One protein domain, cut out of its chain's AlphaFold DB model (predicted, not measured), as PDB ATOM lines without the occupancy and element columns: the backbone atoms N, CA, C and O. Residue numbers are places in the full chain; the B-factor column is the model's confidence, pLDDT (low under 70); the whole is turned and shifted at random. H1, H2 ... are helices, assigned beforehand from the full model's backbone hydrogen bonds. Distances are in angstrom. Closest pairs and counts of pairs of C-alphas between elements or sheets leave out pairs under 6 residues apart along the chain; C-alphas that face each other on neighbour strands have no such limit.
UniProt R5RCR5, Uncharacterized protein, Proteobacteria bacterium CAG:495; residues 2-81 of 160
ATOM      1  N   GLU A   2     119.581 119.374 161.464       60.91
ATOM      2  CA  GLU A   2     120.126 118.130 162.016       60.91
ATOM      3  C   GLU A   2     119.486 117.851 163.384       60.91
ATOM      4  O   GLU A   2     119.353 118.748 164.219       60.91
ATOM      5  N   ASN A   3     119.038 116.616 163.597       83.00
ATOM      6  CA  ASN A   3     118.394 116.204 164.838       83.00
ATOM      7  C   ASN A   3     119.396 116.322 166.007       83.00
ATOM      8  O   ASN A   3     120.521 115.829 165.921       83.00
ATOM      9  N   ARG A   4     118.986 116.940 167.125       77.06
ATOM     10  CA  ARG A   4     119.821 117.109 168.329       77.06
ATOM     11  C   ARG A   4     120.394 115.781 168.843       77.06
ATOM     12  O   ARG A   4     121.522 115.765 169.328       77.06
ATOM     13  N   PHE A   5     119.658 114.680 168.694       78.94
ATOM     14  CA  PHE A   5     120.133 113.339 169.033       78.94
ATOM     15  C   PHE A   5     121.289 112.888 168.136       78.94
ATOM     16  O   PHE A   5     122.291 112.398 168.647       78.94
ATOM     17  N   VAL A   6     121.187 113.114 166.823       82.69
ATOM     18  CA  VAL A   6     122.252 112.793 165.855       82.69
ATOM     19  C   VAL A   6     123.497 113.623 166.155       82.69
ATOM     20  O   VAL A   6     124.593 113.081 166.270       82.69
ATOM     21  N   LYS A   7     123.320 114.922 166.413       79.81
ATOM     22  CA  LYS A   7     124.417 115.812 166.798       79.81
ATOM     23  C   LYS A   7     125.083 115.387 168.118       79.81
ATOM     24  O   LYS A   7     126.306 115.367 168.210       79.81
ATOM     25  N   CYS A   8     124.297 114.988 169.121       81.06
ATOM     26  CA  CYS A   8     124.810 114.456 170.386       81.06
ATOM     27  C   CYS A   8     125.605 113.153 170.185       81.06
ATOM     28  O   CYS A   8     126.715 113.026 170.696       81.06
ATOM     29  N   ALA A   9     125.083 112.218 169.387       83.31
ATOM     30  CA  ALA A   9     125.784 110.979 169.053       83.31
ATOM     31  C   ALA A   9     127.115 111.251 168.328       83.31
ATOM     32  O   ALA A   9     128.132 110.645 168.670       83.31
ATOM     33  N   ASN A  10     127.136 112.211 167.397       84.81
ATOM     34  CA  ASN A  10     128.352 112.639 166.703       84.81
ATOM     35  C   ASN A  10     129.395 113.207 167.676       84.81
ATOM     36  O   ASN A  10     130.563 112.829 167.604       84.81
ATOM     37  N   TYR A  11     128.982 114.043 168.633       82.31
ATOM     38  CA  TYR A  11     129.872 114.563 169.674       82.31
ATOM     39  C   TYR A  11     130.429 113.472 170.593       82.31
ATOM     40  O   TYR A  11     131.625 113.473 170.891       82.31
ATOM     41  N   ILE A  12     129.587 112.526 171.020       84.31
ATOM     42  CA  ILE A  12     130.011 111.388 171.847       84.31
ATOM     43  C   ILE A  12     131.027 110.540 171.085       84.31
ATOM     44  O   ILE A  12     132.085 110.228 171.629       84.31
ATOM     45  N   ASN A  13     130.743 110.201 169.824       87.00
ATOM     46  CA  ASN A  13     131.667 109.430 169.000       87.00
ATOM     47  C   ASN A  13     132.988 110.183 168.803       87.00
ATOM     48  O   ASN A  13     134.043 109.608 169.037       87.00
ATOM     49  N   TYR A  14     132.946 111.474 168.459       85.50
ATOM     50  CA  TYR A  14     134.137 112.314 168.317       85.50
ATOM     51  C   TYR A  14     135.001 112.312 169.586       85.50
ATOM     52  O   TYR A  14     136.195 112.017 169.525       85.50
ATOM     53  N   THR A  15     134.399 112.553 170.756       85.19
ATOM     54  CA  THR A  15     135.120 112.527 172.036       85.19
ATOM     55  C   THR A  15     135.640 111.131 172.373       85.19
ATOM     56  O   THR A  15     136.749 111.003 172.886       85.19
ATOM     57  N   TRP A  16     134.905 110.069 172.036       88.62
ATOM     58  CA  TRP A  16     135.370 108.698 172.232       88.62
ATOM     59  C   TRP A  16     136.569 108.346 171.345       88.62
ATOM     60  O   TRP A  16     137.532 107.745 171.825       88.62
ATOM     61  N   GLN A  17     136.549 108.729 170.063       91.06
ATOM     62  CA  GLN A  17     137.694 108.533 169.172       91.06
ATOM     63  C   GLN A  17     138.916 109.280 169.700       91.06
ATOM     64  O   GLN A  17     139.991 108.689 169.801       91.06
ATOM     65  N   HIS A  18     138.734 110.538 170.108       91.75
ATOM     66  CA  HIS A  18     139.805 111.341 170.681       91.75
ATOM     67  C   HIS A  18     140.371 110.722 171.963       91.75
ATOM     68  O   HIS A  18     141.580 110.561 172.074       91.75
ATOM     69  N   LYS A  19     139.517 110.249 172.877       91.69
ATOM     70  CA  LYS A  19     139.951 109.550 174.093       91.69
ATOM     71  C   LYS A  19     140.779 108.298 173.792       91.69
ATOM     72  O   LYS A  19     141.786 108.053 174.450       91.69
ATOM     73  N   LYS A  20     140.387 107.495 172.796       94.00
ATOM     74  CA  LYS A  20     141.179 106.324 172.378       94.00
ATOM     75  C   LYS A  20     142.539 106.731 171.809       94.00
ATOM     76  O   LYS A  20     143.529 106.071 172.107       94.00
ATOM     77  N   ALA A  21     142.584 107.792 171.002       95.56
ATOM     78  CA  ALA A  21     143.834 108.333 170.476       95.56
ATOM     79  C   ALA A  21     144.732 108.855 171.608       95.56
ATOM     80  O   ALA A  21     145.909 108.509 171.646       95.56
ATOM     81  N   PHE A  22     144.155 109.575 172.572       95.44
ATOM     82  CA  PHE A  22     144.843 110.062 173.763       95.44
ATOM     83  C   PHE A  22     145.485 108.921 174.550       95.44
ATOM     84  O   PHE A  22     146.686 108.940 174.773       95.44
ATOM     85  N   LEU A  23     144.717 107.885 174.911       95.62
ATOM     86  CA  LEU A  23     145.242 106.731 175.653       95.62
ATOM     87  C   LEU A  23     146.325 105.984 174.862       95.62
ATOM     88  O   LEU A  23     147.300 105.500 175.426       95.62
ATOM     89  N   ARG A  24     146.191 105.896 173.534       97.12
ATOM     90  CA  ARG A  24     147.230 105.289 172.696       97.12
ATOM     91  C   ARG A  24     148.538 106.077 172.771       97.12
ATOM     92  O   ARG A  24     149.585 105.462 172.959       97.12
ATOM     93  N   VAL A  25     148.475 107.400 172.635       96.88
ATOM     94  CA  VAL A  25     149.659 108.266 172.706       96.88
ATOM     95  C   VAL A  25     150.211 108.318 174.132       96.88
ATOM     96  O   VAL A  25     151.419 108.240 174.313       96.88
ATOM     97  N   GLU A  26     149.366 108.331 175.165       97.00
ATOM     98  CA  GLU A  26     149.807 108.255 176.563       97.00
ATOM     99  C   GLU A  26     150.604 106.973 176.832       97.00
ATOM    100  O   GLU A  26     151.705 107.040 177.382       97.00
ATOM    101  N   MET A  27     150.100 105.821 176.380       97.12
ATOM    102  CA  MET A  27     150.815 104.548 176.460       97.12
ATOM    103  C   MET A  27     152.166 104.600 175.731       97.12
ATOM    104  O   MET A  27     153.152 104.093 176.256       97.12
ATOM    105  N   GLN A  28     152.240 105.229 174.552       96.56
ATOM    106  CA  GLN A  28     153.498 105.389 173.806       96.56
ATOM    107  C   GLN A  28     154.499 106.291 174.544       96.56
ATOM    108  O   GLN A  28     155.676 105.956 174.638       96.56
ATOM    109  N   CYS A  29     154.024 107.403 175.105       95.69
ATOM    110  CA  CYS A  29     154.848 108.399 175.783       95.69
ATOM    111  C   CYS A  29     155.320 107.948 177.176       95.69
ATOM    112  O   CYS A  29     156.421 108.290 177.603       95.69
ATOM    113  N   ARG A  30     154.475 107.225 177.923       94.06
ATOM    114  CA  ARG A  30     154.693 106.921 179.351       94.06
ATOM    115  C   ARG A  30     154.893 105.438 179.652       94.06
ATOM    116  O   ARG A  30     155.365 105.115 180.738       94.06
ATOM    117  N   GLY A  31     154.499 104.544 178.745       95.81
ATOM    118  CA  GLY A  31     154.472 103.095 178.973       95.81
ATOM    119  C   GLY A  31     153.287 102.601 179.814       95.81
ATOM    120  O   GLY A  31     153.215 101.415 180.127       95.81
ATOM    121  N   PHE A  32     152.362 103.485 180.201       94.56
ATOM    122  CA  PHE A  32     151.125 103.144 180.906       94.56
ATOM    123  C   PHE A  32     150.063 104.228 180.694       94.56
ATOM    124  O   PHE A  32     150.396 105.374 180.404       94.56
ATOM    125  N   ASN A  33     148.793 103.878 180.915       94.56
ATOM    126  CA  ASN A  33     147.691 104.843 180.948       94.56
ATOM    127  C   ASN A  33     147.430 105.288 182.388       94.56
ATOM    128  O   ASN A  33     147.199 104.446 183.260       94.56
ATOM    129  N   SER A  34     147.461 106.593 182.650       91.62
ATOM    130  CA  SER A  34     147.229 107.126 183.995       91.62
ATOM    131  C   SER A  34     145.736 107.166 184.330       91.62
ATOM    132  O   SER A  34     144.875 107.197 183.446       91.62
ATOM    133  N   LEU A  35     145.393 107.230 185.622       89.44
ATOM    134  CA  LEU A  35     144.001 107.458 186.032       89.44
ATOM    135  C   LEU A  35     143.462 108.770 185.438       89.44
ATOM    136  O   LEU A  35     142.310 108.833 185.016       89.44
ATOM    137  N   ARG A  36     144.307 109.803 185.349       87.62
ATOM    138  CA  ARG A  36     143.946 111.086 184.739       87.62
ATOM    139  C   ARG A  36     143.752 110.978 183.231       87.62
ATOM    140  O   ARG A  36     142.843 111.619 182.721       87.62
ATOM    141  N   GLY A  37     144.512 110.129 182.543       85.69
ATOM    142  CA  GLY A  37     144.286 109.788 181.139       85.69
ATOM    143  C   GLY A  37     142.960 109.059 180.922       85.69
ATOM    144  O   GLY A  37     142.181 109.424 180.042       85.69
ATOM    145  N   TYR A  38     142.605 108.103 181.788       86.38
ATOM    146  CA  TYR A  38     141.277 107.474 181.746       86.38
ATOM    147  C   TYR A  38     140.136 108.452 182.046       86.38
ATOM    148  O   TYR A  38     139.033 108.275 181.523       86.38
ATOM    149  N   LEU A  39     140.378 109.474 182.867       84.06
ATOM    150  CA  LEU A  39     139.411 110.529 183.178       84.06
ATOM    151  C   LEU A  39     139.449 111.708 182.188       84.06
ATOM    152  O   LEU A  39     138.578 112.577 182.256       84.06
ATOM    153  N   HIS A  40     140.395 111.725 181.248       81.19
ATOM    154  CA  HIS A  40     140.535 112.777 180.245       81.19
ATOM    155  C   HIS A  40     139.255 112.896 179.401       81.19
ATOM    156  O   HIS A  40     138.691 111.888 178.962       81.19
ATOM    157  N   ASP A  41     138.778 114.131 179.217       75.44
ATOM    158  CA  ASP A  41     137.548 114.487 178.492       75.44
ATOM    159  C   ASP A  41     136.255 113.781 178.959       75.44
ATOM    160  O   ASP A  41     135.208 113.875 178.310       75.44
ATOM    161  N   VAL A  42     136.264 113.103 180.114       72.19
ATOM    162  CA  VAL A  42     135.067 112.431 180.649       72.19
ATOM    163  C   VAL A  42     133.999 113.443 181.060       72.19
ATOM    164  O   VAL A  42     132.809 113.198 180.855       72.19
ATOM    165  N   ASP A  43     134.392 114.615 181.564       68.75
ATOM    166  CA  ASP A  43     133.454 115.696 181.874       68.75
ATOM    167  C   ASP A  43     132.714 116.180 180.613       68.75
ATOM    168  O   ASP A  43     131.527 116.500 180.674       68.75
ATOM    169  N   LYS A  44     133.373 116.147 179.449       69.31
ATOM    170  CA  LYS A  44     132.786 116.507 178.155       69.31
ATOM    171  C   LYS A  44     131.652 115.558 177.756       69.31
ATOM    172  O   LYS A  44     130.604 116.022 177.310       69.31
ATOM    173  N   LEU A  45     131.809 114.253 178.010       70.69
ATOM    174  CA  LEU A  45     130.768 113.240 177.776       70.69
ATOM    175  C   LEU A  45     129.531 113.472 178.657       70.69
ATOM    176  O   LEU A  45     128.409 113.472 178.151       70.69
ATOM    177  N   PHE A  46     129.722 113.748 179.954       63.56
ATOM    178  CA  PHE A  46     128.614 114.091 180.857       63.56
ATOM    179  C   PHE A  46     127.924 115.405 180.460       63.56
ATOM    180  O   PHE A  46     126.709 115.544 180.598       63.56
ATOM    181  N   ARG A  47     128.667 116.372 179.913       65.25
ATOM    182  CA  ARG A  47     128.107 117.653 179.459       65.25
ATOM    183  C   ARG A  47     127.340 117.542 178.135       65.25
ATOM    184  O   ARG A  47     126.389 118.298 177.954       65.25
ATOM    185  N   TYR A  48     127.644 116.585 177.253       65.31
ATOM    186  CA  TYR A  48     126.788 116.308 176.087       65.31
ATOM    187  C   TYR A  48     125.437 115.692 176.471       65.31
ATOM    188  O   TYR A  48     124.444 115.925 175.785       65.31
ATOM    189  N   LEU A  49     125.331 115.009 177.615       64.44
ATOM    190  CA  LEU A  49     124.012 114.673 178.162       64.44
ATOM    191  C   LEU A  49     123.241 115.955 178.521       64.44
ATOM    192  O   LEU A  49     122.064 116.074 178.194       64.44
ATOM    193  N   ALA A  50     123.908 116.981 179.063       60.19
ATOM    194  CA  ALA A  50     123.295 118.295 179.302       60.19
ATOM    195  C   ALA A  50     122.929 119.068 178.012       60.19
ATOM    196  O   ALA A  50     122.029 119.911 178.047       60.19
ATOM    197  N   PHE A  51     123.556 118.762 176.868       59.72
ATOM    198  CA  PHE A  51     123.134 119.259 175.547       59.72
ATOM    199  C   PHE A  51     121.741 118.728 175.166       59.72
ATOM    200  O   PHE A  51     120.918 119.471 174.625       59.72
ATOM    201  N   LEU A  52     121.419 117.476 175.523       60.19
ATOM    202  CA  LEU A  52     120.067 116.923 175.352       60.19
ATOM    203  C   LEU A  52     119.029 117.683 176.200       60.19
ATOM    204  O   LEU A  52     117.907 117.882 175.739       60.19
ATOM    205  N   TRP A  53     119.435 118.218 177.358       58.97
ATOM    206  CA  TRP A  53     118.617 119.050 178.255       58.97
ATOM    207  C   TRP A  53     118.532 120.544 177.894       58.97
ATOM    208  O   TRP A  53     117.949 121.314 178.653       58.97
ATOM    209  N   GLY A  54     119.063 120.985 176.748       62.72
ATOM    210  CA  GLY A  54     118.849 122.362 176.278       62.72
ATOM    211  C   GLY A  54     120.036 123.310 176.350       62.72
ATOM    212  O   GLY A  54     119.887 124.440 175.896       62.72
ATOM    213  N   ARG A  55     121.204 122.888 176.853       64.50
ATOM    214  CA  ARG A  55     122.409 123.736 176.813       64.50
ATOM    215  C   ARG A  55     123.016 123.796 175.415       64.50
ATOM    216  O   ARG A  55     122.983 122.813 174.681       64.50
ATOM    217  N   GLU A  56     123.601 124.939 175.066       69.31
ATOM    218  CA  GLU A  56     124.288 125.125 173.784       69.31
ATOM    219  C   GLU A  56     125.751 124.655 173.833       69.31
ATOM    220  O   GLU A  56     126.404 124.706 174.878       69.31
ATOM    221  N   ASP A  57     126.288 124.223 172.686       66.19
ATOM    222  CA  ASP A  57     127.643 123.652 172.563       66.19
ATOM    223  C   ASP A  57     128.739 124.619 173.045       66.19
ATOM    224  O   ASP A  57     129.621 124.235 173.813       66.19
ATOM    225  N   TRP A  58     128.646 125.909 172.705       69.94
ATOM    226  CA  TRP A  58     129.649 126.901 173.109       69.94
ATOM    227  C   TRP A  58     129.774 127.035 174.637       69.94
ATOM    228  O   TRP A  58     130.877 127.221 175.152       69.94
ATOM    229  N   GLN A  59     128.665 126.886 175.374       73.81
ATOM    230  CA  GLN A  59     128.659 126.939 176.838       73.81
ATOM    231  C   GLN A  59     129.394 125.733 177.430       73.81
ATOM    232  O   GLN A  59     130.112 125.863 178.422       73.81
ATOM    233  N   ILE A  60     129.234 124.565 176.802       70.25
ATOM    234  CA  ILE A  60     129.881 123.315 177.203       70.25
ATOM    235  C   ILE A  60     131.388 123.394 176.952       70.25
ATOM    236  O   ILE A  60     132.167 123.109 177.863       70.25
ATOM    237  N   GLN A  61     131.804 123.834 175.758       71.75
ATOM    238  CA  GLN A  61     133.224 123.978 175.418       71.75
ATOM    239  C   GLN A  61     133.918 124.998 176.330       71.75
ATOM    240  O   GLN A  61     135.019 124.732 176.811       71.75
ATOM    241  N   LYS A  62     133.274 126.141 176.609       75.69
ATOM    242  CA  LYS A  62     133.821 127.171 177.505       75.69
ATOM    243  C   LYS A  62     134.020 126.634 178.924       75.69
ATOM    244  O   LYS A  62     135.114 126.741 179.467       75.69
ATOM    245  N   ALA A  63     132.998 125.992 179.493       70.62
ATOM    246  CA  ALA A  63     133.079 125.432 180.839       70.62
ATOM    247  C   ALA A  63     134.149 124.332 180.959       70.62
ATOM    248  O   ALA A  63     134.827 124.246 181.981       70.62
ATOM    249  N   HIS A  64     134.318 123.499 179.928       74.31
ATOM    250  CA  HIS A  64     135.365 122.478 179.903       74.31
ATOM    251  C   HIS A  64     136.766 123.111 179.946       74.31
ATOM    252  O   HIS A  64     137.550 122.772 180.826       74.31
ATOM    253  N   ARG A  65     137.051 124.111 179.098       69.94
ATOM    254  CA  ARG A  65     138.354 124.810 179.109       69.94
ATOM    255  C   ARG A  65     138.663 125.483 180.449       69.94
ATOM    256  O   ARG A  65     139.800 125.474 180.897       69.94
ATOM    257  N   GLU A  66     137.649 126.038 181.112       73.00
ATOM    258  CA  GLU A  66     137.808 126.717 182.407       73.00
ATOM    259  C   GLU A  66     138.003 125.757 183.595       73.00
ATOM    260  O   GLU A  66     138.452 126.184 184.662       73.00
ATOM    261  N   THR A  67     137.643 124.476 183.452       68.00
ATOM    262  CA  THR A  67     137.651 123.499 184.559       68.00
ATOM    263  C   THR A  67     138.638 122.352 184.382       68.00
ATOM    264  O   THR A  67     138.982 121.705 185.369       68.00
ATOM    265  N   SER A  68     139.134 122.137 183.168       70.69
ATOM    266  CA  SER A  68     140.073 121.072 182.839       70.69
ATOM    267  C   SER A  68     141.515 121.564 182.913       70.69
ATOM    268  O   SER A  68     141.964 122.342 182.076       70.69
ATOM    269  N   SER A  69     142.267 121.062 183.893       69.00
ATOM    270  CA  SER A  69     143.635 121.509 184.195       69.00
ATOM    271  C   SER A  69     144.681 121.206 183.116       69.00
ATOM    272  O   SER A  69     145.796 121.702 183.208       69.00
ATOM    273  N   HIS A  70     144.340 120.419 182.094       69.75
ATOM    274  CA  HIS A  70     145.208 120.139 180.948       69.75
ATOM    275  C   HIS A  70     145.079 121.178 179.813       69.75
ATOM    276  O   HIS A  70     145.793 121.072 178.822       69.75
ATOM    277  N   HIS A  71     144.200 122.186 179.941       72.88
ATOM    278  CA  HIS A  71     144.109 123.322 179.007       72.88
ATOM    279  C   HIS A  71     144.878 124.527 179.537       72.88
ATOM    280  O   HIS A  71     144.801 124.834 180.722       72.88
ATOM    281  N   ALA A  72     145.544 125.270 178.653       63.62
ATOM    282  CA  ALA A  72     146.315 126.457 179.026       63.62
ATOM    283  C   ALA A  72     145.451 127.593 179.617       63.62
ATOM    284  O   ALA A  72     145.953 128.460 180.329       63.62
ATOM    285  N   GLU A  73     144.149 127.615 179.319       69.31
ATOM    286  CA  GLU A  73     143.193 128.596 179.840       69.31
ATOM    287  C   GLU A  73     142.752 128.326 181.290       69.31
ATOM    288  O   GLU A  73     142.054 129.157 181.882       69.31
ATOM    289  N   TYR A  74     143.144 127.193 181.880       67.69
ATOM    290  CA  TYR A  74     142.809 126.850 183.256       67.69
ATOM    291  C   TYR A  74     143.542 127.760 184.250       67.69
ATOM    292  O   TYR A  74     144.764 127.767 184.343       67.69
ATOM    293  N   LYS A  75     142.778 128.529 185.035       69.56
ATOM    294  CA  LYS A  75     143.322 129.524 185.984       69.56
ATOM    295  C   LYS A  75     143.039 129.221 187.455       69.56
ATOM    296  O   LYS A  75     143.400 130.021 188.311       69.56
ATOM    297  N   ARG A  76     142.361 128.110 187.773       65.25
ATOM    298  CA  ARG A  76     141.948 127.828 189.163       65.25
ATOM    299  C   ARG A  76     143.129 127.458 190.054       65.25
ATOM    300  O   ARG A  76     143.170 127.897 191.198       65.25
ATOM    301  N   HIS A  77     144.083 126.700 189.521       69.00
ATOM    302  CA  HIS A  77     145.321 126.330 190.206       69.00
ATOM    303  C   HIS A  77     146.497 126.366 189.222       69.00
ATOM    304  O   HIS A  77     146.269 126.190 188.022       69.00
ATOM    305  N   PRO A  78     147.739 126.575 189.699       75.81
ATOM    306  CA  PRO A  78     148.923 126.415 188.867       75.81
ATOM    307  C   PRO A  78     148.982 125.010 188.260       75.81
ATOM    308  O   PRO A  78     148.683 124.029 188.941       75.81
ATOM    309  N   HIS A  79     149.395 124.921 186.997       82.50
ATOM    310  CA  HIS A  79     149.623 123.637 186.342       82.50
ATOM    311  C   HIS A  79     150.733 122.853 187.042       82.50
ATOM    312  O   HIS A  79     151.824 123.371 187.300       82.50
ATOM    313  N   THR A  80     150.445 121.586 187.310       88.19
ATOM    314  CA  THR A  80     151.414 120.588 187.761       88.19
ATOM    315  C   THR A  80     152.237 120.064 186.582       88.19
ATOM    316  O   THR A  80     151.878 120.243 185.420       88.19
ATOM    317  N   GLU A  81     153.335 119.363 186.862       89.31
ATOM    318  CA  GLU A  81     154.120 118.678 185.823       89.31
ATOM    319  C   GLU A  81     153.278 117.691 185.006       89.31
ATOM    320  O   GLU A  81     153.393 117.609 183.786       89.31
TER     321      GLU A  81
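AT A GLANCE: This is residues 2 to 81 of the 160 residues of an uncharacterized protein of Proteobacteria bacterium CAG:495 (UniProt R5RCR5). One long helix, H1, makes the length of the domain, and the chain folds back beside it as short H2 and then H3, before turning once more into H4, which packs on H3 away from H1. The result is a flattened zigzag of three passes that ends in a tail, residues 68 to 81, with no named element. The printed part has 80 residues with four named helices, H1, H2, H3 and H4 in chain order, and no named strand; the class is all helix. It is only just loose, close to compact, with a radius of gyration of the C-alphas of 14.0 A, and it spans 41 by 28 by 15 A.

IN THESE COORDINATES: Find C-alpha 4 at (119.821, 117.109, 168.329); from there H1, residues 4 to 30, runs 38.0 A to C-alpha 30 at (154.693, 106.921, 179.351). Next come H2, residues 35 to 39, 6.2 A long, and H3, residues 42 to 52, 16.5 A. H4, residues 57 to 67, runs 15.6 A to C-alpha 67 at (137.651, 123.499, 184.559).

HOW THE PARTS SIT: Start at H1, whose residues 4 to 15 alone touch H3; the closest C-alphas, of Ile 12 and Leu 45, are 6.3 A apart. These two helices run opposite ways at a shallow tilt of 4 degrees. H1 touches H2 with residues 22 to 26 alone, closest at the C-alphas of Leu 23 and Gly 37, 6.4 A apart. H2 and H3 meet only through their link. H3 and H4 form a helical hairpin: they touch, closest at the C-alphas of Arg 47 and Ile 60, 6.3 A apart, and run opposite ways at a shallow tilt of 28 degrees. H4 is apart from H1 and H2. Every O i to N i+4 pair is within hydrogen-bond range in H1, H2 and H4, and 6 of 7 are in H3.

THE WHOLE: The C-alphas of Asn 3 and Glu 81, the two farthest apart, are 41.5 A from each other. The printed part has no cut, and its three links between helices are tight. Look in the B-factor column for a mean pLDDT of 78.8 over the printed part; 26 residues are under 70, among them 46 to 58 and 72 to 77.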